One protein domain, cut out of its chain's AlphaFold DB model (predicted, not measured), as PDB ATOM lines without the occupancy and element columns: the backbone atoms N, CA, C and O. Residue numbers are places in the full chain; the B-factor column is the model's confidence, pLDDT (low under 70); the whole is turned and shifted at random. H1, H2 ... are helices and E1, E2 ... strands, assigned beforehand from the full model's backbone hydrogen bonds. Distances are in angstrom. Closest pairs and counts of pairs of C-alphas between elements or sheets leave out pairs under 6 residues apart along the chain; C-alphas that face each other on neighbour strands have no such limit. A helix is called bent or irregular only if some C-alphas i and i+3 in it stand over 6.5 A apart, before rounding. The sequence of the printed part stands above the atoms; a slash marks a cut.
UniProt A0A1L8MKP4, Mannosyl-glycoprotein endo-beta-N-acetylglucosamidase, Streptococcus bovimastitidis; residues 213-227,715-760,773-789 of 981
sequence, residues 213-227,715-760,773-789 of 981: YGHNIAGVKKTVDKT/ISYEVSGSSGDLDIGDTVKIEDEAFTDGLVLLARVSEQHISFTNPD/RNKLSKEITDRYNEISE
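What this domain is: This is residues 213 to 227, 715 to 760 and 773 to 789 of the 981 residues of the protein "Mannosyl-glycoprotein endo-beta-N-acetylglucosamidase" of Streptococcus bovimastitidis (UniProt A0A1L8MKP4). Two separate two-stranded ribbons, the hairpin E3 and E4 and the pair E1 and E2, make a loose body, and the helix H1 reaches away from it as a tail, with residues 777 to 789 sticking out free. The ribbons come near each other where E1 passes the end of E3, and E4 is sharply bent. The printed part has 78 residues with four named strands and one named helix, in the order E1, E2, E3, E4, H1; both sheets, E1 - E2 and E3 - E4, are antiparallel, and the class is mixed, helices and strands. The whole is loose, with a radius of gyration of the C-alphas of 16.2 A, and spans 60 by 23 by 23 A, the tail adding to its length.

How they stand to each other: E3, residues 731 to 736, and E4, residues 743 to 754, form a hairpin of antiparallel neighbours, with 120 degrees between their directions. N 734 and O 745 are 2.8 A apart and N 743 and O 736 are 2.9 A apart, both within hydrogen-bond range. E4 bends by 76 degrees at residue 750. E1, residues 217 to 225, and E2, residues 715 to 721, are antiparallel neighbours at 163 degrees, with N 221 and O 718 2.8 A apart and N 716 and O 223 3.0 A apart, within hydrogen-bond range. The closest C-alphas of E1 and E3 are those of Val 220 and Asp 736, 7.0 A apart. E1 and E4, E2 and E4, and E2 and E3 are apart. H1, residues 775 to 789, is apart from E1, E2 and E3. In H1 every O i to N i+4 pair is within hydrogen-bond range.

Where its parts are: E4 is the longest strand by residues, 26.5 A from its first to its last C-alpha, and E3 measures 16.4 A. E1 begins at C-alpha 217, at (208.717, 195.638, 222.823), and is 23.5 A long; E2 is 19.3 A long. H1 is 19.4 A long, from C-alpha 775 at (187.338, 191.443, 225.120) to C-alpha 789 at (168.371, 188.693, 228.080).

The domain as a whole: The C-alphas of Thr 757 and Glu 789 are the two farthest apart, at 60.4 A. Without the free residues the body spans 40 by 26 by 20 A. Residues 228 to 714 are not printed, and C-alphas 227 and 715 are 11.6 A apart across this cut; residues 761 to 772 are not printed either, with 30.2 A between C-alphas 760 and 773. The links E2 to E3 and E3 to E4 are short. The mean pLDDT of the printed part is 72.6; residues 715 to 718, 721 to 724, 740 to 742 and 773 to 789 are under 70, and the mean of H1 is 47.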
ATOM      1  N   TYR A 213     204.880 194.461 219.385       81.25
ATOM      2  CA  TYR A 213     205.523 193.167 219.643       81.25
ATOM      3  C   TYR A 213     206.497 192.790 218.519       81.25
ATOM      4  O   TYR A 213     206.164 192.898 217.339       81.25
ATOM      5  N   GLY A 214     207.715 192.381 218.885       74.75
ATOM      6  CA  GLY A 214     208.762 191.990 217.934       74.75
ATOM      7  C   GLY A 214     209.478 193.157 217.240       74.75
ATOM      8  O   GLY A 214     210.335 192.907 216.395       74.75
ATOM      9  N   HIS A 215     209.157 194.410 217.590       79.44
ATOM     10  CA  HIS A 215     209.844 195.602 217.080       79.44
ATOM     11  C   HIS A 215     210.430 196.456 218.214       79.44
ATOM     12  O   HIS A 215     211.643 196.505 218.374       79.44
ATOM     13  N   ASN A 216     209.577 197.113 219.011       77.06
ATOM     14  CA  ASN A 216     210.003 198.026 220.092       77.06
ATOM     15  C   ASN A 216     209.730 197.466 221.495       77.06
ATOM     16  O   ASN A 216     210.180 198.029 222.489       77.06
ATOM     17  N   ILE A 217     208.972 196.370 221.583       79.81
ATOM     18  CA  ILE A 217     208.717 195.638 222.823       79.81
ATOM     19  C   ILE A 217     208.923 194.137 222.585       79.81
ATOM     20  O   ILE A 217     208.584 193.603 221.526       79.81
ATOM     21  N   ALA A 218     209.494 193.462 223.579       77.31
ATOM     22  CA  ALA A 218     209.786 192.033 223.565       77.31
ATOM     23  C   ALA A 218     208.560 191.170 223.909       77.31
ATOM     24  O   ALA A 218     208.530 189.993 223.559       77.31
ATOM     25  N   GLY A 219     207.559 191.734 224.590       76.25
ATOM     26  CA  GLY A 219     206.347 191.022 224.992       76.25
ATOM     27  C   GLY A 219     205.504 191.795 225.996       76.25
ATOM     28  O   GLY A 219     206.014 192.664 226.707       76.25
ATOM     29  N   VAL A 220     204.217 191.447 226.063       79.75
ATOM     30  CA  VAL A 220     203.292 191.899 227.107       79.75
ATOM     31  C   VAL A 220     202.841 190.706 227.945       79.75
ATOM     32  O   VAL A 220     202.252 189.753 227.436       79.75
ATOM     33  N   LYS A 221     203.060 190.762 229.258       79.31
ATOM     34  CA  LYS A 221     202.511 189.793 230.211       79.31
ATOM     35  C   LYS A 221     201.272 190.388 230.874       79.31
ATOM     36  O   LYS A 221     201.371 191.346 231.633       79.31
ATOM     37  N   LYS A 222     200.101 189.805 230.604       77.69
ATOM     38  CA  LYS A 222     198.819 190.168 231.231       77.69
ATOM     39  C   LYS A 222     198.576 189.294 232.462       77.69
ATOM     40  O   LYS A 222     198.502 188.073 232.334       77.69
ATOM     41  N   THR A 223     198.392 189.911 233.623       72.50
ATOM     42  CA  THR A 223     197.967 189.239 234.859       72.50
ATOM     43  C   THR A 223     196.546 189.679 235.199       72.50
ATOM     44  O   THR A 223     196.230 190.860 235.107       72.50
ATOM     45  N   VAL A 224     195.678 188.732 235.561       73.00
ATOM     46  CA  VAL A 224     194.317 189.002 236.046       73.00
ATOM     47  C   VAL A 224     194.197 188.391 237.435       73.00
ATOM     48  O   VAL A 224     194.249 187.168 237.571       73.00
ATOM     49  N   ASP A 225     194.061 189.233 238.453       73.25
ATOM     50  CA  ASP A 225     194.020 188.827 239.855       73.25
ATOM     51  C   ASP A 225     192.670 189.188 240.488       73.25
ATOM     52  O   ASP A 225     192.256 190.344 240.506       73.25
ATOM     53  N   LYS A 226     191.972 188.177 241.014       80.00
ATOM     54  CA  LYS A 226     190.681 188.334 241.699       80.00
ATOM     55  C   LYS A 226     190.759 188.143 243.216       80.00
ATOM     56  O   LYS A 226     189.723 188.099 243.872       80.00
ATOM     57  N   THR A 227     191.956 187.972 243.776       82.62
ATOM     58  CA  THR A 227     192.150 187.661 245.202       82.62
ATOM     59  C   THR A 227     191.711 188.795 246.131       82.62
ATOM     60  O   THR A 227     191.335 188.525 247.268       82.62
ATOM     61  N   ILE A 715     193.609 193.917 236.707       63.00
ATOM     62  CA  ILE A 715     194.303 193.573 235.470       63.00
ATOM     63  C   ILE A 715     195.569 194.409 235.420       63.00
ATOM     64  O   ILE A 715     195.497 195.629 235.312       63.00
ATOM     65  N   SER A 716     196.721 193.754 235.459       66.56
ATOM     66  CA  SER A 716     198.004 194.411 235.242       66.56
ATOM     67  C   SER A 716     198.651 193.897 233.968       66.56
ATOM     68  O   SER A 716     198.468 192.745 233.559       66.56
ATOM     69  N   TYR A 717     199.400 194.778 233.322       67.75
ATOM     70  CA  TYR A 717     200.221 194.436 232.177       67.75
ATOM     71  C   TYR A 717     201.661 194.773 232.536       67.75
ATOM     72  O   TYR A 717     201.941 195.791 233.156       67.75
ATOM     73  N   GLU A 718     202.571 193.887 232.179       67.19
ATOM     74  CA  GLU A 718     204.003 194.105 232.296       67.19
ATOM     75  C   GLU A 718     204.553 194.074 230.873       67.19
ATOM     76  O   GLU A 718     204.452 193.057 230.180       67.19
ATOM     77  N   VAL A 719     205.050 195.214 230.403       73.00
ATOM     78  CA  VAL A 719     205.599 195.359 229.054       73.00
ATOM     79  C   VAL A 719     207.111 195.365 229.164       73.00
ATOM     80  O   VAL A 719     207.692 196.232 229.809       73.00
ATOM     81  N   SER A 720     207.760 194.397 228.528       70.25
ATOM     82  CA  SER A 720     209.219 194.347 228.476       70.25
ATOM     83  C   SER A 720     209.706 195.058 227.214       70.25
ATOM     84  O   SER A 720     209.517 194.553 226.110       70.25
ATOM     85  N   GLY A 721     210.323 196.230 227.356       69.69
ATOM     86  CA  GLY A 721     210.908 196.988 226.246       69.69
ATOM     87  C   GLY A 721     211.341 198.394 226.659       69.69
ATOM     88  O   GLY A 721     211.130 198.808 227.800       69.69
ATOM     89  N   SER A 722     211.950 199.132 225.735       68.50
ATOM     90  CA  SER A 722     212.286 200.543 225.925       68.50
ATOM     91  C   SER A 722     212.057 201.333 224.646       68.50
ATOM     92  O   SER A 722     212.178 200.823 223.534       68.50
ATOM     93  N   SER A 723     211.704 202.605 224.806       69.19
ATOM     94  CA  SER A 723     211.633 203.558 223.703       69.19
ATOM     95  C   SER A 723     212.308 204.851 224.140       69.19
ATOM     96  O   SER A 723     211.882 205.482 225.107       69.19
ATOM     97  N   GLY A 724     213.387 205.225 223.447       65.88
ATOM     98  CA  GLY A 724     214.175 206.421 223.769       65.88
ATOM     99  C   GLY A 724     213.460 207.746 223.476       65.88
ATOM    100  O   GLY A 724     213.884 208.789 223.969       65.88
ATOM    101  N   ASP A 725     212.362 207.709 222.716       77.25
ATOM    102  CA  ASP A 725     211.617 208.895 222.279       77.25
ATOM    103  C   ASP A 725     210.463 209.276 223.221       77.25
ATOM    104  O   ASP A 725     209.740 210.246 222.956       77.25
ATOM    105  N   LEU A 726     210.255 208.512 224.297       86.75
ATOM    106  CA  LEU A 726     209.185 208.727 225.270       86.75
ATOM    107  C   LEU A 726     209.680 209.472 226.505       86.75
ATOM    108  O   LEU A 726     210.779 209.216 227.000       86.75
ATOM    109  N   ASP A 727     208.838 210.378 227.002       89.56
ATOM    110  CA  ASP A 727     209.066 211.098 228.252       89.56
ATOM    111  C   ASP A 727     208.206 210.522 229.395       89.56
ATOM    112  O   ASP A 727     207.223 209.817 229.156       89.56
ATOM    113  N   ILE A 728     208.572 210.808 230.647       91.44
ATOM    114  CA  ILE A 728     207.777 210.398 231.815       91.44
ATOM    115  C   ILE A 728     206.371 211.005 231.728       91.44
ATOM    116  O   ILE A 728     206.213 212.188 231.433       91.44
ATOM    117  N   GLY A 729     205.349 210.187 231.992       90.00
ATOM    118  CA  GLY A 729     203.944 210.575 231.901       90.00
ATOM    119  C   GLY A 729     203.351 210.530 230.487       90.00
ATOM    120  O   GLY A 729     202.136 210.689 230.360       90.00
ATOM    121  N   ASP A 730     204.144 210.282 229.432       92.31
ATOM    122  CA  ASP A 730     203.606 210.115 228.075       92.31
ATOM    123  C   ASP A 730     202.649 208.911 228.012       92.31
ATOM    124  O   ASP A 730     202.954 207.832 228.521       92.31
ATOM    125  N   THR A 731     201.501 209.085 227.351       90.88
ATOM    126  CA  THR A 731     200.549 208.000 227.067       90.88
ATOM    127  C   THR A 731     200.760 207.505 225.642       90.88
ATOM    128  O   THR A 731     200.655 208.287 224.695       90.88
ATOM    129  N   VAL A 732     201.024 206.211 225.477       89.50
ATOM    130  CA  VAL A 732     201.304 205.566 224.185       89.50
ATOM    131  C   VAL A 732     200.359 204.414 223.905       89.50
ATOM    132  O   VAL A 732     199.804 203.799 224.817       89.50
ATOM    133  N   LYS A 733     200.232 204.075 222.623       86.50
ATOM    134  CA  LYS A 733     199.533 202.873 222.183       86.50
ATOM    135  C   LYS A 733     200.500 201.691 222.104       86.50
ATOM    136  O   LYS A 733     201.560 201.789 221.486       86.50
ATOM    137  N   ILE A 734     200.108 200.565 222.684       84.06
ATOM    138  CA  ILE A 734     200.833 199.295 222.629       84.06
ATOM    139  C   ILE A 734     199.984 198.286 221.862       84.06
ATOM    140  O   ILE A 734     198.812 198.094 222.181       84.06
ATOM    141  N   GLU A 735     200.573 197.656 220.852       83.62
ATOM    142  CA  GLU A 735     199.952 196.643 220.002       83.62
ATOM    143  C   GLU A 735     200.749 195.335 220.106       83.62
ATOM    144  O   GLU A 735     201.922 195.265 219.735       83.62
ATOM    145  N   ASP A 736     200.102 194.287 220.608       80.75
ATOM    146  CA  ASP A 736     200.652 192.934 220.657       80.75
ATOM    147  C   ASP A 736     199.726 191.983 219.886       80.75
ATOM    148  O   ASP A 736     198.673 191.556 220.368       80.75
ATOM    149  N   GLU A 737     200.106 191.694 218.641       78.62
ATOM    150  CA  GLU A 737     199.366 190.804 217.739       78.62
ATOM    151  C   GLU A 737     199.564 189.314 218.076       78.62
ATOM    152  O   GLU A 737     198.871 188.474 217.507       78.62
ATOM    153  N   ALA A 738     200.471 188.962 218.999       77.19
ATOM    154  CA  ALA A 738     200.703 187.571 219.393       77.19
ATOM    155  C   ALA A 738     199.620 187.025 220.343       77.19
ATOM    156  O   ALA A 738     199.502 185.809 220.513       77.19
ATOM    157  N   PHE A 739     198.797 187.891 220.945       74.12
ATOM    158  CA  PHE A 739     197.577 187.470 221.641       74.12
ATOM    159  C   PHE A 739     196.542 186.959 220.627       74.12
ATOM    160  O   PHE A 739     196.334 187.588 219.596       74.12
ATOM    161  N   THR A 740     195.834 185.866 220.940       63.53
ATOM    162  CA  THR A 740     194.893 185.171 220.029       63.53
ATOM    163  C   THR A 740     193.852 186.081 219.352       63.53
ATOM    164  O   THR A 740     193.419 185.787 218.244       63.53
ATOM    165  N   ASP A 741     193.472 187.190 219.992       65.31
ATOM    166  CA  ASP A 741     192.511 188.181 219.480       65.31
ATOM    167  C   ASP A 741     193.135 189.554 219.150       65.31
ATOM    168  O   ASP A 741     192.415 190.511 218.851       65.31
ATOM    169  N   GLY A 742     194.465 189.661 219.226       69.06
ATOM    170  CA  GLY A 742     195.205 190.917 219.264       69.06
ATOM    171  C   GLY A 742     194.966 191.693 220.565       69.06
ATOM    172  O   GLY A 742     193.852 191.759 221.088       69.06
ATOM    173  N   LEU A 743     196.015 192.304 221.107       75.56
ATOM    174  CA  LEU A 743     195.933 193.161 222.285       75.56
ATOM    175  C   LEU A 743     196.313 194.589 221.904       75.56
ATOM    176  O   LEU A 743     197.402 194.833 221.392       75.56
ATOM    177  N   VAL A 744     195.416 195.535 222.181       77.50
ATOM    178  CA  VAL A 744     195.698 196.964 222.026       77.50
ATOM    179  C   VAL A 744     195.477 197.670 223.354       77.50
ATOM    180  O   VAL A 744     194.351 197.698 223.861       77.50
ATOM    181  N   LEU A 745     196.537 198.262 223.893       80.81
ATOM    182  CA  LEU A 745     196.534 199.014 225.144       80.81
ATOM    183  C   LEU A 745     196.859 200.482 224.873       80.81
ATOM    184  O   LEU A 745     197.664 200.791 224.001       80.81
ATOM    185  N   LEU A 746     196.268 201.379 225.651       82.19
ATOM    186  CA  LEU A 746     196.924 202.620 226.034       82.19
ATOM    187  C   LEU A 746     197.670 202.351 227.330       82.19
ATOM    188  O   LEU A 746     197.131 201.697 228.221       82.19
ATOM    189  N   ALA A 747     198.897 202.832 227.418       83.31
ATOM    190  CA  ALA A 747     199.716 202.701 228.605       83.31
ATOM    191  C   ALA A 747     200.494 203.993 228.813       83.31
ATOM    192  O   ALA A 747     200.890 204.647 227.846       83.31
ATOM    193  N   ARG A 748     200.706 204.360 230.068       88.00
ATOM    194  CA  ARG A 748     201.371 205.599 230.443       88.00
ATOM    195  C   ARG A 748     202.739 205.307 231.029       88.00
ATOM    196  O   ARG A 748     202.866 204.412 231.852       88.00
ATOM    197  N   VAL A 749     203.764 206.040 230.613       89.62
ATOM    198  CA  VAL A 749     205.130 205.849 231.119       89.62
ATOM    199  C   VAL A 749     205.199 206.268 232.590       89.62
ATOM    200  O   VAL A 749     205.074 207.454 232.897       89.62
ATOM    201  N   SER A 750     205.418 205.309 233.490       88.56
ATOM    202  CA  SER A 750     205.511 205.543 234.938       88.56
ATOM    203  C   SER A 750     206.956 205.592 235.433       88.56
ATOM    204  O   SER A 750     207.284 206.417 236.286       88.56
ATOM    205  N   GLU A 751     207.833 204.767 234.858       89.69
ATOM    206  CA  GLU A 751     209.258 204.713 235.189       89.69
ATOM    207  C   GLU A 751     210.100 204.465 233.934       89.69
ATOM    208  O   GLU A 751     209.696 203.772 232.998       89.69
ATOM    209  N   GLN A 752     211.294 205.048 233.898       89.56
ATOM    210  CA  GLN A 752     212.223 204.881 232.785       89.56
ATOM    211  C   GLN A 752     213.649 204.732 233.302       89.56
ATOM    212  O   GLN A 752     214.085 205.510 234.152       89.56
ATOM    213  N   HIS A 753     214.378 203.766 232.746       90.81
ATOM    214  CA  HIS A 753     215.796 203.548 232.994       90.81
ATOM    215  C   HIS A 753     216.574 203.606 231.684       90.81
ATOM    216  O   HIS A 753     216.322 202.816 230.772       90.81
ATOM    217  N   ILE A 754     217.525 204.531 231.599       90.94
ATOM    218  CA  ILE A 754     218.353 204.751 230.413       90.94
ATOM    219  C   ILE A 754     219.826 204.663 230.802       90.94
ATOM    220  O   ILE A 754     220.271 205.334 231.727       90.94
ATOM    221  N   SER A 755     220.587 203.873 230.059       92.25
ATOM    222  CA  SER A 755     222.041 203.883 230.028       92.25
ATOM    223  C   SER A 755     222.501 204.441 228.685       92.25
ATOM    224  O   SER A 755     222.102 203.968 227.617       92.25
ATOM    225  N   PHE A 756     223.353 205.458 228.729       91.50
ATOM    226  CA  PHE A 756     223.973 206.045 227.546       91.50
ATOM    227  C   PHE A 756     225.154 205.204 227.049       91.50
ATOM    228  O   PHE A 756     225.492 205.283 225.868       91.50
ATOM    229  N   THR A 757     225.779 204.399 227.917       92.50
ATOM    230  CA  THR A 757     226.889 203.507 227.539       92.50
ATOM    231  C   THR A 757     226.465 202.068 227.252       92.50
ATOM    232  O   THR A 757     227.197 201.364 226.557       92.50
ATOM    233  N   ASN A 758     225.286 201.640 227.715       90.19
ATOM    234  CA  ASN A 758     224.723 200.316 227.440       90.19
ATOM    235  C   ASN A 758     223.214 200.368 227.092       90.19
ATOM    236  O   ASN A 758     222.382 199.976 227.919       90.19
ATOM    237  N   PRO A 759     222.838 200.805 225.873       85.44
ATOM    238  CA  PRO A 759     221.433 200.953 225.479       85.44
ATOM    239  C   PRO A 759     220.591 199.669 225.564       85.44
ATOM    240  O   PRO A 759     219.383 199.753 225.766       85.44
ATOM    241  N   ASP A 760     221.211 198.486 225.471       83.19
ATOM    242  CA  ASP A 760     220.522 197.188 225.581       83.19
ATOM    243  C   ASP A 760     219.956 196.932 226.991       83.19
ATOM    244  O   ASP A 760     219.090 196.079 227.177       83.19
ATOM    245  N   ARG A 773     191.133 197.447 223.055       46.34
ATOM    246  CA  ARG A 773     190.492 196.180 222.713       46.34
ATOM    247  C   ARG A 773     191.074 195.102 223.608       46.34
ATOM    248  O   ARG A 773     192.120 194.530 223.332       46.34
ATOM    249  N   ASN A 774     190.371 194.839 224.698       40.84
ATOM    250  CA  ASN A 774     190.469 193.590 225.429       40.84
ATOM    251  C   ASN A 774     189.030 193.154 225.654       40.84
ATOM    252  O   ASN A 774     188.258 193.851 226.312       40.84
ATOM    253  N   LYS A 775     188.675 192.022 225.051       43.12
ATOM    254  CA  LYS A 775     187.338 191.443 225.120       43.12
ATOM    255  C   LYS A 775     186.892 191.140 226.551       43.12
ATOM    256  O   LYS A 775     185.751 190.783 226.699       43.12
ATOM    257  N   LEU A 776     187.698 191.334 227.600       42.31
ATOM    258  CA  LEU A 776     187.291 190.998 228.965       42.31
ATOM    259  C   LEU A 776     186.098 191.821 229.493       42.31
ATOM    260  O   LEU A 776     185.224 191.235 230.111       42.31
ATOM    261  N   SER A 777     186.026 193.140 229.248       47.94
ATOM    262  CA  SER A 777     184.851 193.929 229.683       47.94
ATOM    263  C   SER A 777     183.654 193.648 228.780       47.94
ATOM    264  O   SER A 777     182.550 193.465 229.269       47.94
ATOM    265  N   LYS A 778     183.889 193.520 227.469       43.25
ATOM    266  CA  LYS A 778     182.837 193.207 226.510       43.25
ATOM    267  C   LYS A 778     182.299 191.783 226.675       43.25
ATOM    268  O   LYS A 778     181.106 191.630 226.614       43.25
ATOM    269  N   GLU A 779     183.105 190.762 226.952       48.88
ATOM    270  CA  GLU A 779     182.657 189.385 227.240       48.88
ATOM    271  C   GLU A 779     181.862 189.322 228.530       48.88
ATOM    272  O   GLU A 779     180.926 188.549 228.628       48.88
ATOM    273  N   ILE A 780     182.237 190.108 229.531       51.44
ATOM    274  CA  ILE A 780     181.538 190.168 230.807       51.44
ATOM    275  C   ILE A 780     180.197 190.895 230.653       51.44
ATOM    276  O   ILE A 780     179.188 190.398 231.144       51.44
ATOM    277  N   THR A 781     180.162 192.011 229.919       44.69
ATOM    278  CA  THR A 781     178.930 192.737 229.581       44.69
ATOM    279  C   THR A 781     178.071 191.961 228.582       44.69
ATOM    280  O   THR A 781     176.864 191.918 228.744       44.69
ATOM    281  N   ASP A 782     178.661 191.290 227.595       50.94
ATOM    282  CA  ASP A 782     177.978 190.442 226.613       50.94
ATOM    283  C   ASP A 782     177.458 189.173 227.289       50.94
ATOM    284  O   ASP A 782     176.364 188.746 226.965       50.94
ATOM    285  N   ARG A 783     178.170 188.605 228.273       50.38
ATOM    286  CA  ARG A 783     177.693 187.465 229.067       50.38
ATOM    287  C   ARG A 783     176.657 187.888 230.098       50.38
ATOM    288  O   ARG A 783     175.710 187.147 230.316       50.38
ATOM    289  N   TYR A 784     176.775 189.079 230.684       45.84
ATOM    290  CA  TYR A 784     175.701 189.692 231.466       45.84
ATOM    291  C   TYR A 784     174.477 189.966 230.595       45.84
ATOM    292  O   TYR A 784     173.379 189.643 231.013       45.84
ATOM    293  N   ASN A 785     174.638 190.483 229.378       45.34
ATOM    294  CA  ASN A 785     173.546 190.723 228.441       45.34
ATOM    295  C   ASN A 785     172.967 189.405 227.912       45.34
ATOM    296  O   ASN A 785     171.755 189.276 227.879       45.34
ATOM    297  N   GLU A 786     173.769 188.382 227.611       49.28
ATOM    298  CA  GLU A 786     173.297 187.042 227.227       49.28
ATOM    299  C   GLU A 786     172.524 186.371 228.363       49.28
ATOM    300  O   GLU A 786     171.485 185.761 228.126       49.28
ATOM    301  N   ILE A 787     172.998 186.490 229.605       47.75
ATOM    302  CA  ILE A 787     172.353 185.907 230.787       47.75
ATOM    303  C   ILE A 787     171.123 186.746 231.195       47.75
ATOM    304  O   ILE A 787     170.064 186.196 231.471       47.75
ATOM    305  N   SER A 788     171.195 188.076 231.157       41.34
ATOM    306  CA  SER A 788     170.105 189.013 231.483       41.34
ATOM    307  C   SER A 788     169.007 189.020 230.423       41.34
ATOM    308  O   SER A 788     167.826 189.073 230.762       41.34
ATOM    309  N   GLU A 789     169.350 188.932 229.138       45.47
ATOM    310  CA  GLU A 789     168.371 188.693 228.080       45.47
ATOM    311  C   GLU A 789     167.846 187.262 228.188       45.47
ATOM    312  O   GLU A 789     166.631 187.086 228.261       45.47
TER     313      GLU A 789